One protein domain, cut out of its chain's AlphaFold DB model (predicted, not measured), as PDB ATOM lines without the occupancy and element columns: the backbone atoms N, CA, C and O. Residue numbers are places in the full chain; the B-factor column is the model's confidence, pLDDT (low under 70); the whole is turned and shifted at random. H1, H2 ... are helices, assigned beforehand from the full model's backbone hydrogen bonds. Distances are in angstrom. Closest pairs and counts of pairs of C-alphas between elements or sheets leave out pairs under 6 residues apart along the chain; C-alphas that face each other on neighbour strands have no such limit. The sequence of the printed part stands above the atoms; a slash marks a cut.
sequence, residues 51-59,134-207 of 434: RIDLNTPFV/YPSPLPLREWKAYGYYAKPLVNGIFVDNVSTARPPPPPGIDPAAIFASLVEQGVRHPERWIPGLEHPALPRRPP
ATOM      1  N   ARG A  51     -38.826  15.063 183.712       80.44
ATOM      2  CA  ARG A  51     -40.093  14.500 183.250       80.44
ATOM      3  C   ARG A  51     -39.914  14.069 181.797       80.44
ATOM      4  O   ARG A  51     -39.358  14.822 181.000       80.44
ATOM      5  N   ILE A  52     -40.377  12.870 181.473       83.25
ATOM      6  CA  ILE A  52     -40.359  12.379 180.096       83.25
ATOM      7  C   ILE A  52     -41.484  13.058 179.316       83.25
ATOM      8  O   ILE A  52     -42.645  13.019 179.731       83.25
ATOM      9  N   ASP A  53     -41.108  13.673 178.199       83.75
ATOM     10  CA  ASP A  53     -41.997  14.221 177.177       83.75
ATOM     11  C   ASP A  53     -41.859  13.369 175.916       83.75
ATOM     12  O   ASP A  53     -40.757  13.192 175.405       83.75
ATOM     13  N   LEU A  54     -42.976  12.842 175.418       82.69
ATOM     14  CA  LEU A  54     -43.016  11.965 174.247       82.69
ATOM     15  C   LEU A  54     -42.459  12.622 172.982       82.69
ATOM     16  O   LEU A  54     -41.933  11.921 172.119       82.69
ATOM     17  N   ASN A  55     -42.546  13.947 172.884       87.50
ATOM     18  CA  ASN A  55     -42.105  14.683 171.703       87.50
ATOM     19  C   ASN A  55     -40.593  14.947 171.694       87.50
ATOM     20  O   ASN A  55     -40.049  15.381 170.680       87.50
ATOM     21  N   THR A  56     -39.911  14.681 172.810       86.88
ATOM     22  CA  THR A  56     -38.493  14.983 172.984       86.88
ATOM     23  C   THR A  56     -37.712  13.688 173.230       86.88
ATOM     24  O   THR A  56     -37.965  13.001 174.221       86.88
ATOM     25  N   PRO A  57     -36.736  13.332 172.372       88.94
ATOM     26  CA  PRO A  57     -35.868  12.187 172.622       88.94
ATOM     27  C   PRO A  57     -35.176  12.280 173.984       88.94
ATOM     28  O   PRO A  57     -34.794  13.365 174.432       88.94
ATOM     29  N   PHE A  58     -34.979  11.139 174.643       89.12
ATOM     30  CA  PHE A  58     -34.293  11.109 175.926       89.12
ATOM     31  C   PHE A  58     -32.845  11.573 175.757       89.12
ATOM     32  O   PHE A  58     -32.073  11.000 174.988       89.12
ATOM     33  N   VAL A  59     -32.457  12.581 176.536       84.56
ATOM     34  CA  VAL A  59     -31.072  13.043 176.631       84.56
ATOM     35  C   VAL A  59     -30.552  12.689 178.023       84.56
ATOM     36  O   VAL A  59     -31.143  13.143 179.011       84.56
ATOM     37  N   TYR A 134      -8.694  -1.052 192.245       73.50
ATOM     38  CA  TYR A 134     -10.079  -0.678 192.480       73.50
ATOM     39  C   TYR A 134     -10.668  -0.300 191.125       73.50
ATOM     40  O   TYR A 134     -10.033   0.490 190.409       73.50
ATOM     41  N   PRO A 135     -11.792  -0.910 190.720       81.69
ATOM     42  CA  PRO A 135     -12.368  -0.610 189.425       81.69
ATOM     43  C   PRO A 135     -12.560   0.900 189.342       81.69
ATOM     44  O   PRO A 135     -13.067   1.518 190.285       81.69
ATOM     45  N   SER A 136     -12.103   1.492 188.235       84.12
ATOM     46  CA  SER A 136     -12.261   2.922 187.998       84.12
ATOM     47  C   SER A 136     -13.718   3.297 188.262       84.12
ATOM     48  O   SER A 136     -14.604   2.663 187.681       84.12
ATOM     49  N   PRO A 137     -13.994   4.277 189.139       86.81
ATOM     50  CA  PRO A 137     -15.362   4.632 189.468       86.81
ATOM     51  C   PRO A 137     -16.146   4.950 188.208       86.81
ATOM     52  O   PRO A 137     -15.715   5.762 187.384       86.81
ATOM     53  N   LEU A 138     -17.319   4.337 188.075       89.06
ATOM     54  CA  LEU A 138     -18.223   4.706 187.002       89.06
ATOM     55  C   LEU A 138     -18.659   6.170 187.163       89.06
ATOM     56  O   LEU A 138     -18.997   6.589 188.278       89.06
ATOM     57  N   PRO A 139     -18.710   6.948 186.067       87.94
ATOM     58  CA  PRO A 139     -19.243   8.301 186.098       87.94
ATOM     59  C   PRO A 139     -20.667   8.334 186.667       87.94
ATOM     60  O   PRO A 139     -21.493   7.485 186.334       87.94
ATOM     61  N   LEU A 140     -20.998   9.366 187.455       86.00
ATOM     62  CA  LEU A 140     -22.331   9.535 188.063       86.00
ATOM     63  C   LEU A 140     -23.479   9.431 187.040       86.00
ATOM     64  O   LEU A 140     -24.553   8.924 187.357       86.00
ATOM     65  N   ARG A 141     -23.245   9.882 185.800       87.81
ATOM     66  CA  ARG A 141     -24.236   9.802 184.719       87.81
ATOM     67  C   ARG A 141     -24.677   8.369 184.406       87.81
ATOM     68  O   ARG A 141     -25.832   8.199 184.049       87.81
ATOM     69  N   GLU A 142     -23.804   7.371 184.559       91.81
ATOM     70  CA  GLU A 142     -24.123   5.972 184.241       91.81
ATOM     71  C   GLU A 142     -25.102   5.407 185.278       91.81
ATOM     72  O   GLU A 142     -26.116   4.806 184.928       91.81
ATOM     73  N   TRP A 143     -24.861   5.707 186.559       93.12
ATOM     74  CA  TRP A 143     -25.767   5.368 187.660       93.12
ATOM     75  C   TRP A 143     -27.132   6.033 187.488       93.12
ATOM     76  O   TRP A 143     -28.165   5.363 187.555       93.12
ATOM     77  N   LYS A 144     -27.145   7.345 187.200       92.12
ATOM     78  CA  LYS A 144     -28.387   8.081 186.933       92.12
ATOM     79  C   LYS A 144     -29.106   7.522 185.705       92.12
ATOM     80  O   LYS A 144     -30.317   7.348 185.772       92.12
ATOM     81  N   ALA A 145     -28.397   7.212 184.616       92.75
ATOM     82  CA  ALA A 145     -28.983   6.641 183.402       92.75
ATOM     83  C   ALA A 145     -29.686   5.307 183.680       92.75
ATOM     84  O   ALA A 145     -30.811   5.113 183.220       92.75
ATOM     85  N   TYR A 146     -29.088   4.434 184.499       95.50
ATOM     86  CA  TYR A 146     -29.774   3.224 184.949       95.50
ATOM     87  C   TYR A 146     -31.012   3.556 185.784       95.50
ATOM     88  O   TYR A 146     -32.065   2.971 185.556       95.50
ATOM     89  N   GLY A 147     -30.911   4.498 186.728       95.62
ATOM     90  CA  GLY A 147     -32.060   4.961 187.510       95.62
ATOM     91  C   GLY A 147     -33.213   5.390 186.601       95.62
ATOM     92  O   GLY A 147     -34.307   4.836 186.709       95.62
ATOM     93  N   TYR A 148     -32.950   6.311 185.663       94.19
ATOM     94  CA  TYR A 148     -33.904   6.784 184.652       94.19
ATOM     95  C   TYR A 148     -34.548   5.618 183.900       94.19
ATOM     96  O   TYR A 148     -35.770   5.588 183.771       94.19
ATOM     97  N   TYR A 149     -33.742   4.656 183.440       95.44
ATOM     98  CA  TYR A 149     -34.233   3.440 182.797       95.44
ATOM     99  C   TYR A 149     -35.150   2.631 183.713       95.44
ATOM    100  O   TYR A 149     -36.213   2.217 183.267       95.44
ATOM    101  N   ALA A 150     -34.758   2.411 184.967       95.88
ATOM    102  CA  ALA A 150     -35.420   1.504 185.894       95.88
ATOM    103  C   ALA A 150     -36.740   2.049 186.459       95.88
ATOM    104  O   ALA A 150     -37.705   1.297 186.618       95.88
ATOM    105  N   LYS A 151     -36.782   3.348 186.776       95.56
ATOM    106  CA  LYS A 151     -37.960   4.042 187.321       95.56
ATOM    107  C   LYS A 151     -38.173   5.397 186.630       95.56
ATOM    108  O   LYS A 151     -37.959   6.437 187.261       95.56
ATOM    109  N   PRO A 152     -38.573   5.418 185.348       94.75
ATOM    110  CA  PRO A 152     -38.818   6.664 184.632       94.75
ATOM    111  C   PRO A 152     -40.024   7.428 185.207       94.75
ATOM    112  O   PRO A 152     -40.980   6.825 185.695       94.75
ATOM    113  N   LEU A 153     -39.982   8.764 185.127       93.12
ATOM    114  CA  LEU A 153     -41.091   9.658 185.486       93.12
ATOM    115  C   LEU A 153     -41.894  10.023 184.229       93.12
ATOM    116  O   LEU A 153     -41.572  10.984 183.524       93.12
ATOM    117  N   VAL A 154     -42.948   9.257 183.953       92.62
ATOM    118  CA  VAL A 154     -43.804   9.398 182.768       92.62
ATOM    119  C   VAL A 154     -45.100  10.096 183.164       92.62
ATOM    120  O   VAL A 154     -45.794   9.646 184.069       92.62
ATOM    121  N   ASN A 155     -45.426  11.225 182.527       90.44
ATOM    122  CA  ASN A 155     -46.628  12.010 182.850       90.44
ATOM    123  C   ASN A 155     -46.789  12.355 184.347       90.44
ATOM    124  O   ASN A 155     -47.896  12.474 184.862       90.44
ATOM    125  N   GLY A 156     -45.668  12.550 185.054       89.12
ATOM    126  CA  GLY A 156     -45.664  12.848 186.491       89.12
ATOM    127  C   GLY A 156     -45.869  11.624 187.396       89.12
ATOM    128  O   GLY A 156     -46.052  11.787 188.601       89.12
ATOM    129  N   ILE A 157     -45.814  10.412 186.839       93.12
ATOM    130  CA  ILE A 157     -45.934   9.140 187.555       93.12
ATOM    131  C   ILE A 157     -44.634   8.353 187.406       93.12
ATOM    132  O   ILE A 157     -44.121   8.179 186.303       93.12
ATOM    133  N   PHE A 158     -44.091   7.864 188.520       94.38
ATOM    134  CA  PHE A 158     -42.984   6.913 188.480       94.38
ATOM    135  C   PHE A 158     -43.521   5.523 188.144       94.38
ATOM    136  O   PHE A 158     -44.379   5.004 188.858       94.38
ATOM    137  N   VAL A 159     -42.994   4.913 187.087       94.94
ATOM    138  CA  VAL A 159     -43.398   3.575 186.622       94.94
ATOM    139  C   VAL A 159     -42.257   2.573 186.787       94.94
ATOM    140  O   VAL A 159     -41.100   2.973 186.860       94.94
ATOM    141  N   ASP A 160     -42.557   1.275 186.905       94.88
ATOM    142  CA  ASP A 160     -41.542   0.222 187.072       94.88
ATOM    143  C   ASP A 160     -41.129  -0.400 185.744       94.88
ATOM    144  O   ASP A 160     -41.909  -1.126 185.138       94.88
ATOM    145  N   ASN A 161     -39.902  -0.150 185.297       94.00
ATOM    146  CA  ASN A 161     -39.436  -0.653 184.012       94.00
ATOM    147  C   ASN A 161     -38.558  -1.909 184.115       94.00
ATOM    148  O   ASN A 161     -38.259  -2.531 183.097       94.00
ATOM    149  N   VAL A 162     -38.137  -2.296 185.322       89.62
ATOM    150  CA  VAL A 162     -37.271  -3.463 185.527       89.62
ATOM    151  C   VAL A 162     -38.154  -4.673 185.797       89.62
ATOM    152  O   VAL A 162     -38.382  -5.044 186.944       89.62
ATOM    153  N   SER A 163     -38.683  -5.303 184.747       73.06
ATOM    154  CA  SER A 163     -39.363  -6.588 184.922       73.06
ATOM    155  C   SER A 163     -38.432  -7.748 184.632       73.06
ATOM    156  O   SER A 163     -37.853  -7.851 183.557       73.06
ATOM    157  N   THR A 164     -38.315  -8.641 185.607       63.69
ATOM    158  CA  THR A 164     -37.549  -9.884 185.499       63.69
ATOM    159  C   THR A 164     -38.417 -11.082 185.120       63.69
ATOM    160  O   THR A 164     -37.880 -12.162 184.908       63.69
ATOM    161  N   ALA A 165     -39.741 -10.901 185.018       66.12
ATOM    162  CA  ALA A 165     -40.690 -12.003 184.843       66.12
ATOM    163  C   ALA A 165     -41.856 -11.723 183.880       66.12
ATOM    164  O   ALA A 165     -42.630 -12.639 183.604       66.12
ATOM    165  N   ARG A 166     -42.038 -10.491 183.382       72.12
ATOM    166  CA  ARG A 166     -43.116 -10.219 182.421       72.12
ATOM    167  C   ARG A 166     -42.683 -10.593 181.002       72.12
ATOM    168  O   ARG A 166     -41.523 -10.370 180.651       72.12
ATOM    169  N   PRO A 167     -43.601 -11.150 180.191       74.75
ATOM    170  CA  PRO A 167     -43.345 -11.355 178.776       74.75
ATOM    171  C   PRO A 167     -43.003 -10.015 178.108       74.75
ATOM    172  O   PRO A 167     -43.425  -8.963 178.608       74.75
ATOM    173  N   PRO A 168     -42.244 -10.039 177.000       78.44
ATOM    174  CA  PRO A 168     -41.960  -8.832 176.240       78.44
ATOM    175  C   PRO A 168     -43.266  -8.112 175.871       78.44
ATOM    176  O   PRO A 168     -44.309  -8.767 175.737       78.44
ATOM    177  N   PRO A 169     -43.229  -6.777 175.716       81.69
ATOM    178  CA  PRO A 169     -44.391  -6.023 175.278       81.69
ATOM    179  C   PRO A 169     -44.967  -6.646 173.994       81.69
ATOM    180  O   PRO A 169     -44.198  -6.961 173.080       81.69
ATOM    181  N   PRO A 170     -46.295  -6.849 173.911       86.12
ATOM    182  CA  PRO A 170     -46.949  -7.266 172.678       86.12
ATOM    183  C   PRO A 170     -46.501  -6.420 171.472       86.12
ATOM    184  O   PRO A 170     -46.322  -5.204 171.603       86.12
ATOM    185  N   PRO A 171     -46.319  -7.023 170.286       88.56
ATOM    186  CA  PRO A 171     -45.971  -6.263 169.092       88.56
ATOM    187  C   PRO A 171     -47.101  -5.294 168.715       88.56
ATOM    188  O   PRO A 171     -48.279  -5.611 168.867       88.56
ATOM    189  N   GLY A 172     -46.738  -4.118 168.197       89.69
ATOM    190  CA  GLY A 172     -47.697  -3.136 167.680       89.69
ATOM    191  C   GLY A 172     -48.429  -2.308 168.741       89.69
ATOM    192  O   GLY A 172     -49.400  -1.636 168.403       89.69
ATOM    193  N   ILE A 173     -47.992  -2.332 170.003       91.38
ATOM    194  CA  ILE A 173     -48.557  -1.423 171.001       91.38
ATOM    195  C   ILE A 173     -48.157   0.013 170.674       91.38
ATOM    196  O   ILE A 173     -46.973   0.303 170.525       91.38
ATOM    197  N   ASP A 174     -49.145   0.905 170.630       93.25
ATOM    198  CA  ASP A 174     -48.931   2.344 170.563       93.25
ATOM    199  C   ASP A 174     -48.436   2.880 171.926       93.25
ATOM    200  O   ASP A 174     -49.197   2.885 172.905       93.25
ATOM    201  N   PRO A 175     -47.177   3.353 172.028       90.56
ATOM    202  CA  PRO A 175     -46.659   3.935 173.260       90.56
ATOM    203  C   PRO A 175     -47.469   5.154 173.710       90.56
ATOM    204  O   PRO A 175     -47.649   5.346 174.911       90.56
ATOM    205  N   ALA A 176     -48.005   5.957 172.784       91.31
ATOM    206  CA  ALA A 176     -48.784   7.141 173.138       91.31
ATOM    207  C   ALA A 176     -50.069   6.756 173.889       91.31
ATOM    208  O   ALA A 176     -50.376   7.352 174.926       91.31
ATOM    209  N   ALA A 177     -50.759   5.703 173.438       93.88
ATOM    210  CA  ALA A 177     -51.917   5.145 174.129       93.88
ATOM    211  C   ALA A 177     -51.583   4.657 175.551       93.88
ATOM    212  O   ALA A 177     -52.321   4.969 176.488       93.88
ATOM    213  N   ILE A 178     -50.450   3.962 175.754       94.19
ATOM    214  CA  ILE A 178     -50.011   3.561 177.106       94.19
ATOM    215  C   ILE A 178     -49.822   4.801 177.981       94.19
ATOM    216  O   ILE A 178     -50.334   4.849 179.098       94.19
ATOM    217  N   PHE A 179     -49.102   5.809 177.491       92.62
ATOM    218  CA  PHE A 179     -48.764   6.996 178.277       92.62
ATOM    219  C   PHE A 179     -50.009   7.800 178.656       92.62
ATOM    220  O   PHE A 179     -50.092   8.289 179.785       92.62
ATOM    221  N   ALA A 180     -50.974   7.911 177.738       92.81
ATOM    222  CA  ALA A 180     -52.281   8.500 178.010       92.81
ATOM    223  C   ALA A 180     -53.051   7.685 179.061       92.81
ATOM    224  O   ALA A 180     -53.640   8.260 179.970       92.81
ATOM    225  N   SER A 181     -52.974   6.351 179.008       95.50
ATOM    226  CA  SER A 181     -53.664   5.477 179.965       95.50
ATOM    227  C   SER A 181     -53.127   5.558 181.400       95.50
ATOM    228  O   SER A 181     -53.846   5.182 182.327       95.50
ATOM    229  N   LEU A 182     -51.895   6.052 181.608       95.44
ATOM    230  CA  LEU A 182     -51.306   6.201 182.947       95.44
ATOM    231  C   LEU A 182     -52.021   7.265 183.789       95.44
ATOM    232  O   LEU A 182     -51.927   7.224 185.015       95.44
ATOM    233  N   VAL A 183     -52.705   8.223 183.155       95.25
ATOM    234  CA  VAL A 183     -53.506   9.242 183.839       95.25
ATOM    235  C   VAL A 183     -54.890   9.276 183.208       95.25
ATOM    236  O   VAL A 183     -55.072   9.837 182.132       95.25
ATOM    237  N   GLU A 184     -55.882   8.728 183.898       96.06
ATOM    238  CA  GLU A 184     -57.268   8.726 183.435       96.06
ATOM    239  C   GLU A 184     -58.108   9.562 184.396       96.06
ATOM    240  O   GLU A 184     -58.126   9.305 185.597       96.06
ATOM    241  N   GLN A 185     -58.753  10.619 183.890       95.38
ATOM    242  CA  GLN A 185     -59.589  11.520 184.704       95.38
ATOM    243  C   GLN A 185     -58.854  12.102 185.934       95.38
ATOM    244  O   GLN A 185     -59.443  12.345 186.982       95.38
ATOM    245  N   GLY A 186     -57.537  12.315 185.814       93.31
ATOM    246  CA  GLY A 186     -56.679  12.809 186.898       93.31
ATOM    247  C   GLY A 186     -56.213  11.738 187.895       93.31
ATOM    248  O   GLY A 186     -55.348  12.025 188.725       93.31
ATOM    249  N   VAL A 187     -56.717  10.505 187.796       96.12
ATOM    250  CA  VAL A 187     -56.288   9.364 188.612       96.12
ATOM    251  C   VAL A 187     -55.034   8.736 188.004       96.12
ATOM    252  O   VAL A 187     -54.913   8.595 186.789       96.12
ATOM    253  N   ARG A 188     -54.064   8.391 188.858       95.56
ATOM    254  CA  ARG A 188     -52.765   7.830 188.460       95.56
ATOM    255  C   ARG A 188     -52.831   6.302 188.428       95.56
ATOM    256  O   ARG A 188     -53.192   5.702 189.434       95.56
ATOM    257  N   HIS A 189     -52.382   5.709 187.325       96.38
ATOM    258  CA  HIS A 189     -52.427   4.270 187.054       96.38
ATOM    259  C   HIS A 189     -51.045   3.692 186.687       96.38
ATOM    260  O   HIS A 189     -50.833   3.251 185.552       96.38
ATOM    261  N   PRO A 190     -50.054   3.705 187.604       95.12
ATOM    262  CA  PRO A 190     -48.719   3.157 187.336       95.12
ATOM    263  C   PRO A 190     -48.730   1.663 186.969       95.12
ATOM    264  O   PRO A 190     -47.813   1.186 186.303       95.12
ATOM    265  N   GLU A 191     -49.752   0.916 187.384       94.81
ATOM    266  CA  GLU A 191     -49.934  -0.510 187.105       94.81
ATOM    267  C   GLU A 191     -50.186  -0.830 185.624       94.81
ATOM    268  O   GLU A 191     -49.903  -1.952 185.199       94.81
ATOM    269  N   ARG A 192     -50.666   0.147 184.839       94.75
ATOM    270  CA  ARG A 192     -50.893   0.022 183.387       94.75
ATOM    271  C   ARG A 192     -49.604   0.120 182.570       94.75
ATOM    272  O   ARG A 192     -49.616  -0.120 181.365       94.75
ATOM    273  N   TRP A 193     -48.488   0.466 183.210       94.62
ATOM    274  CA  TRP A 193     -47.187   0.480 182.559       94.62
ATOM    275  C   TRP A 193     -46.768  -0.919 182.098       94.62
ATOM    276  O   TRP A 193     -46.908  -1.908 182.826       94.62
ATOM    277  N   ILE A 194     -46.182  -0.978 180.903       92.94
ATOM    278  CA  ILE A 194     -45.617  -2.195 180.326       92.94
ATOM    279  C   ILE A 194     -44.088  -2.105 180.429       92.94
ATOM    280  O   ILE A 194     -43.476  -1.303 179.723       92.94
ATOM    281  N   PRO A 195     -43.449  -2.894 181.312       92.56
ATOM    282  CA  PRO A 195     -42.001  -2.860 181.471       92.56
ATOM    283  C   PRO A 195     -41.269  -3.275 180.194       92.56
ATOM    284  O   PRO A 195     -41.704  -4.185 179.492       92.56
ATOM    285  N   GLY A 196     -40.135  -2.634 179.921       89.62
ATOM    286  CA  GLY A 196     -39.331  -2.898 178.729       89.62
ATOM    287  C   GLY A 196     -39.863  -2.249 177.450       89.62
ATOM    288  O   GLY A 196     -39.327  -2.524 176.383       89.62
ATOM    289  N   LEU A 197     -40.885  -1.390 177.537       91.19
ATOM    290  CA  LEU A 197     -41.361  -0.610 176.398       91.19
ATOM    291  C   LEU A 197     -40.225   0.246 175.818       91.19
ATOM    292  O   LEU A 197     -39.595   1.034 176.528       91.19
ATOM    293  N   GLU A 198     -39.984   0.111 174.517       89.94
ATOM    294  CA  GLU A 198     -38.996   0.910 173.798       89.94
ATOM    295  C   GLU A 198     -39.654   2.151 173.188       89.94
ATOM    296  O   GLU A 198     -40.652   2.062 172.478       89.94
ATOM    297  N   HIS A 199     -39.090   3.329 173.454       90.81
ATOM    298  CA  HIS A 199     -39.531   4.587 172.854       90.81
ATOM    299  C   HIS A 199     -38.362   5.588 172.834       90.81
ATOM    300  O   HIS A 199     -37.589   5.606 173.793       90.81
ATOM    301  N   PRO A 200     -38.214   6.457 171.814       92.25
ATOM    302  CA  PRO A 200     -37.117   7.433 171.758       92.25
ATOM    303  C   PRO A 200     -37.058   8.394 172.954       92.25
ATOM    304  O   PRO A 200     -35.973   8.792 173.369       92.25
ATOM    305  N   ALA A 201     -38.212   8.751 173.522       90.69
ATOM    306  CA  ALA A 201     -38.307   9.574 174.733       90.69
ATOM    307  C   ALA A 201     -38.014   8.808 176.037       90.69
ATOM    308  O   ALA A 201     -37.891   9.423 177.097       90.69
ATOM    309  N   LEU A 202     -37.921   7.475 175.986       90.88
ATOM    310  CA  LEU A 202     -37.592   6.667 177.150       90.88
ATOM    311  C   LEU A 202     -36.081   6.416 177.230       90.88
ATOM    312  O   LEU A 202     -35.431   6.142 176.219       90.88
ATOM    313  N   PRO A 203     -35.508   6.462 178.440       90.31
ATOM    314  CA  PRO A 203     -34.139   6.026 178.671       90.31
ATOM    315  C   PRO A 203     -33.977   4.551 178.295       90.31
ATOM    316  O   PRO A 203     -34.716   3.690 178.771       90.31
ATOM    317  N   ARG A 204     -32.976   4.249 177.463       91.88
ATOM    318  CA  ARG A 204     -32.574   2.866 177.177       91.88
ATOM    319  C   ARG A 204     -31.835   2.275 178.375       91.88
ATOM    320  O   ARG A 204     -31.170   3.004 179.111       91.88
ATOM    321  N   ARG A 205     -31.896   0.948 178.532       93.06
ATOM    322  CA  ARG A 205     -31.044   0.237 179.493       93.06
ATOM    323  C   ARG A 205     -29.580   0.510 179.133       93.06
ATOM    324  O   ARG A 205     -29.194   0.186 178.007       93.06
ATOM    325  N   PRO A 206     -28.766   1.092 180.028       93.12
ATOM    326  CA  PRO A 206     -27.361   1.289 179.713       93.12
ATOM    327  C   PRO A 206     -26.650  -0.079 179.631       93.12
ATOM    328  O   PRO A 206     -27.020  -1.000 180.371       93.12
ATOM    329  N   PRO A 207     -25.661  -0.244 178.736       92.44
ATOM    330  CA  PRO A 207     -24.891  -1.485 178.621       92.44
ATOM    331  C   PRO A 207     -24.072  -1.756 179.898       92.44
ATOM    332  O   PRO A 207     -23.709  -0.808 180.594       92.44
TER     333      PRO A 207
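Overview. This is residues 51 to 59 and 134 to 207 of the 434 residues of an uncharacterized protein of Auriculariopsis ampla (UniProt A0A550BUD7). Little regular structure is here: a body made mostly of loops, spanning 36 by 26 by 19 A, holds two short helices, H1 toward one end and H2 toward the other, while residues 134 to 141 stick out as a free arm beyond the H1 end. The printed part has 83 residues, with 18 in the two named helices, H1 then H2, and no named strand; the class is all helix. It is only just compact, close to loose, with a radius of gyration of the C-alphas of 13.9 A, and spans 50 by 26 by 20 A.

Arrangement. Go first to H1, residues 140 to 150, then to H2, residues 175 to 181; they are apart, with no C-alpha of the one within 8 A of the other. In both, every O i to N i+4 pair is within hydrogen-bond range. Between them, residues 153 to 154 pair with 157 to 158, antiparallel; after H2, residues 183 to 184 pair likewise with 187 to 188.

Along the chain. Find C-alpha 140 at (-22.331, 9.535, 188.063); from there H1 runs 15.5 A to C-alpha 150. H2 runs 9.8 A, ending at C-alpha 181, (-53.664, 5.477, 179.965).

Size, cuts and confidence. Residues 60 to 133 are not printed, and C-alphas 59 and 134 are 29.7 A apart across this cut. The link from H1 to H2 is long, 24 residues. Look for low confidence, pLDDT under 70, at residues 164 to 165.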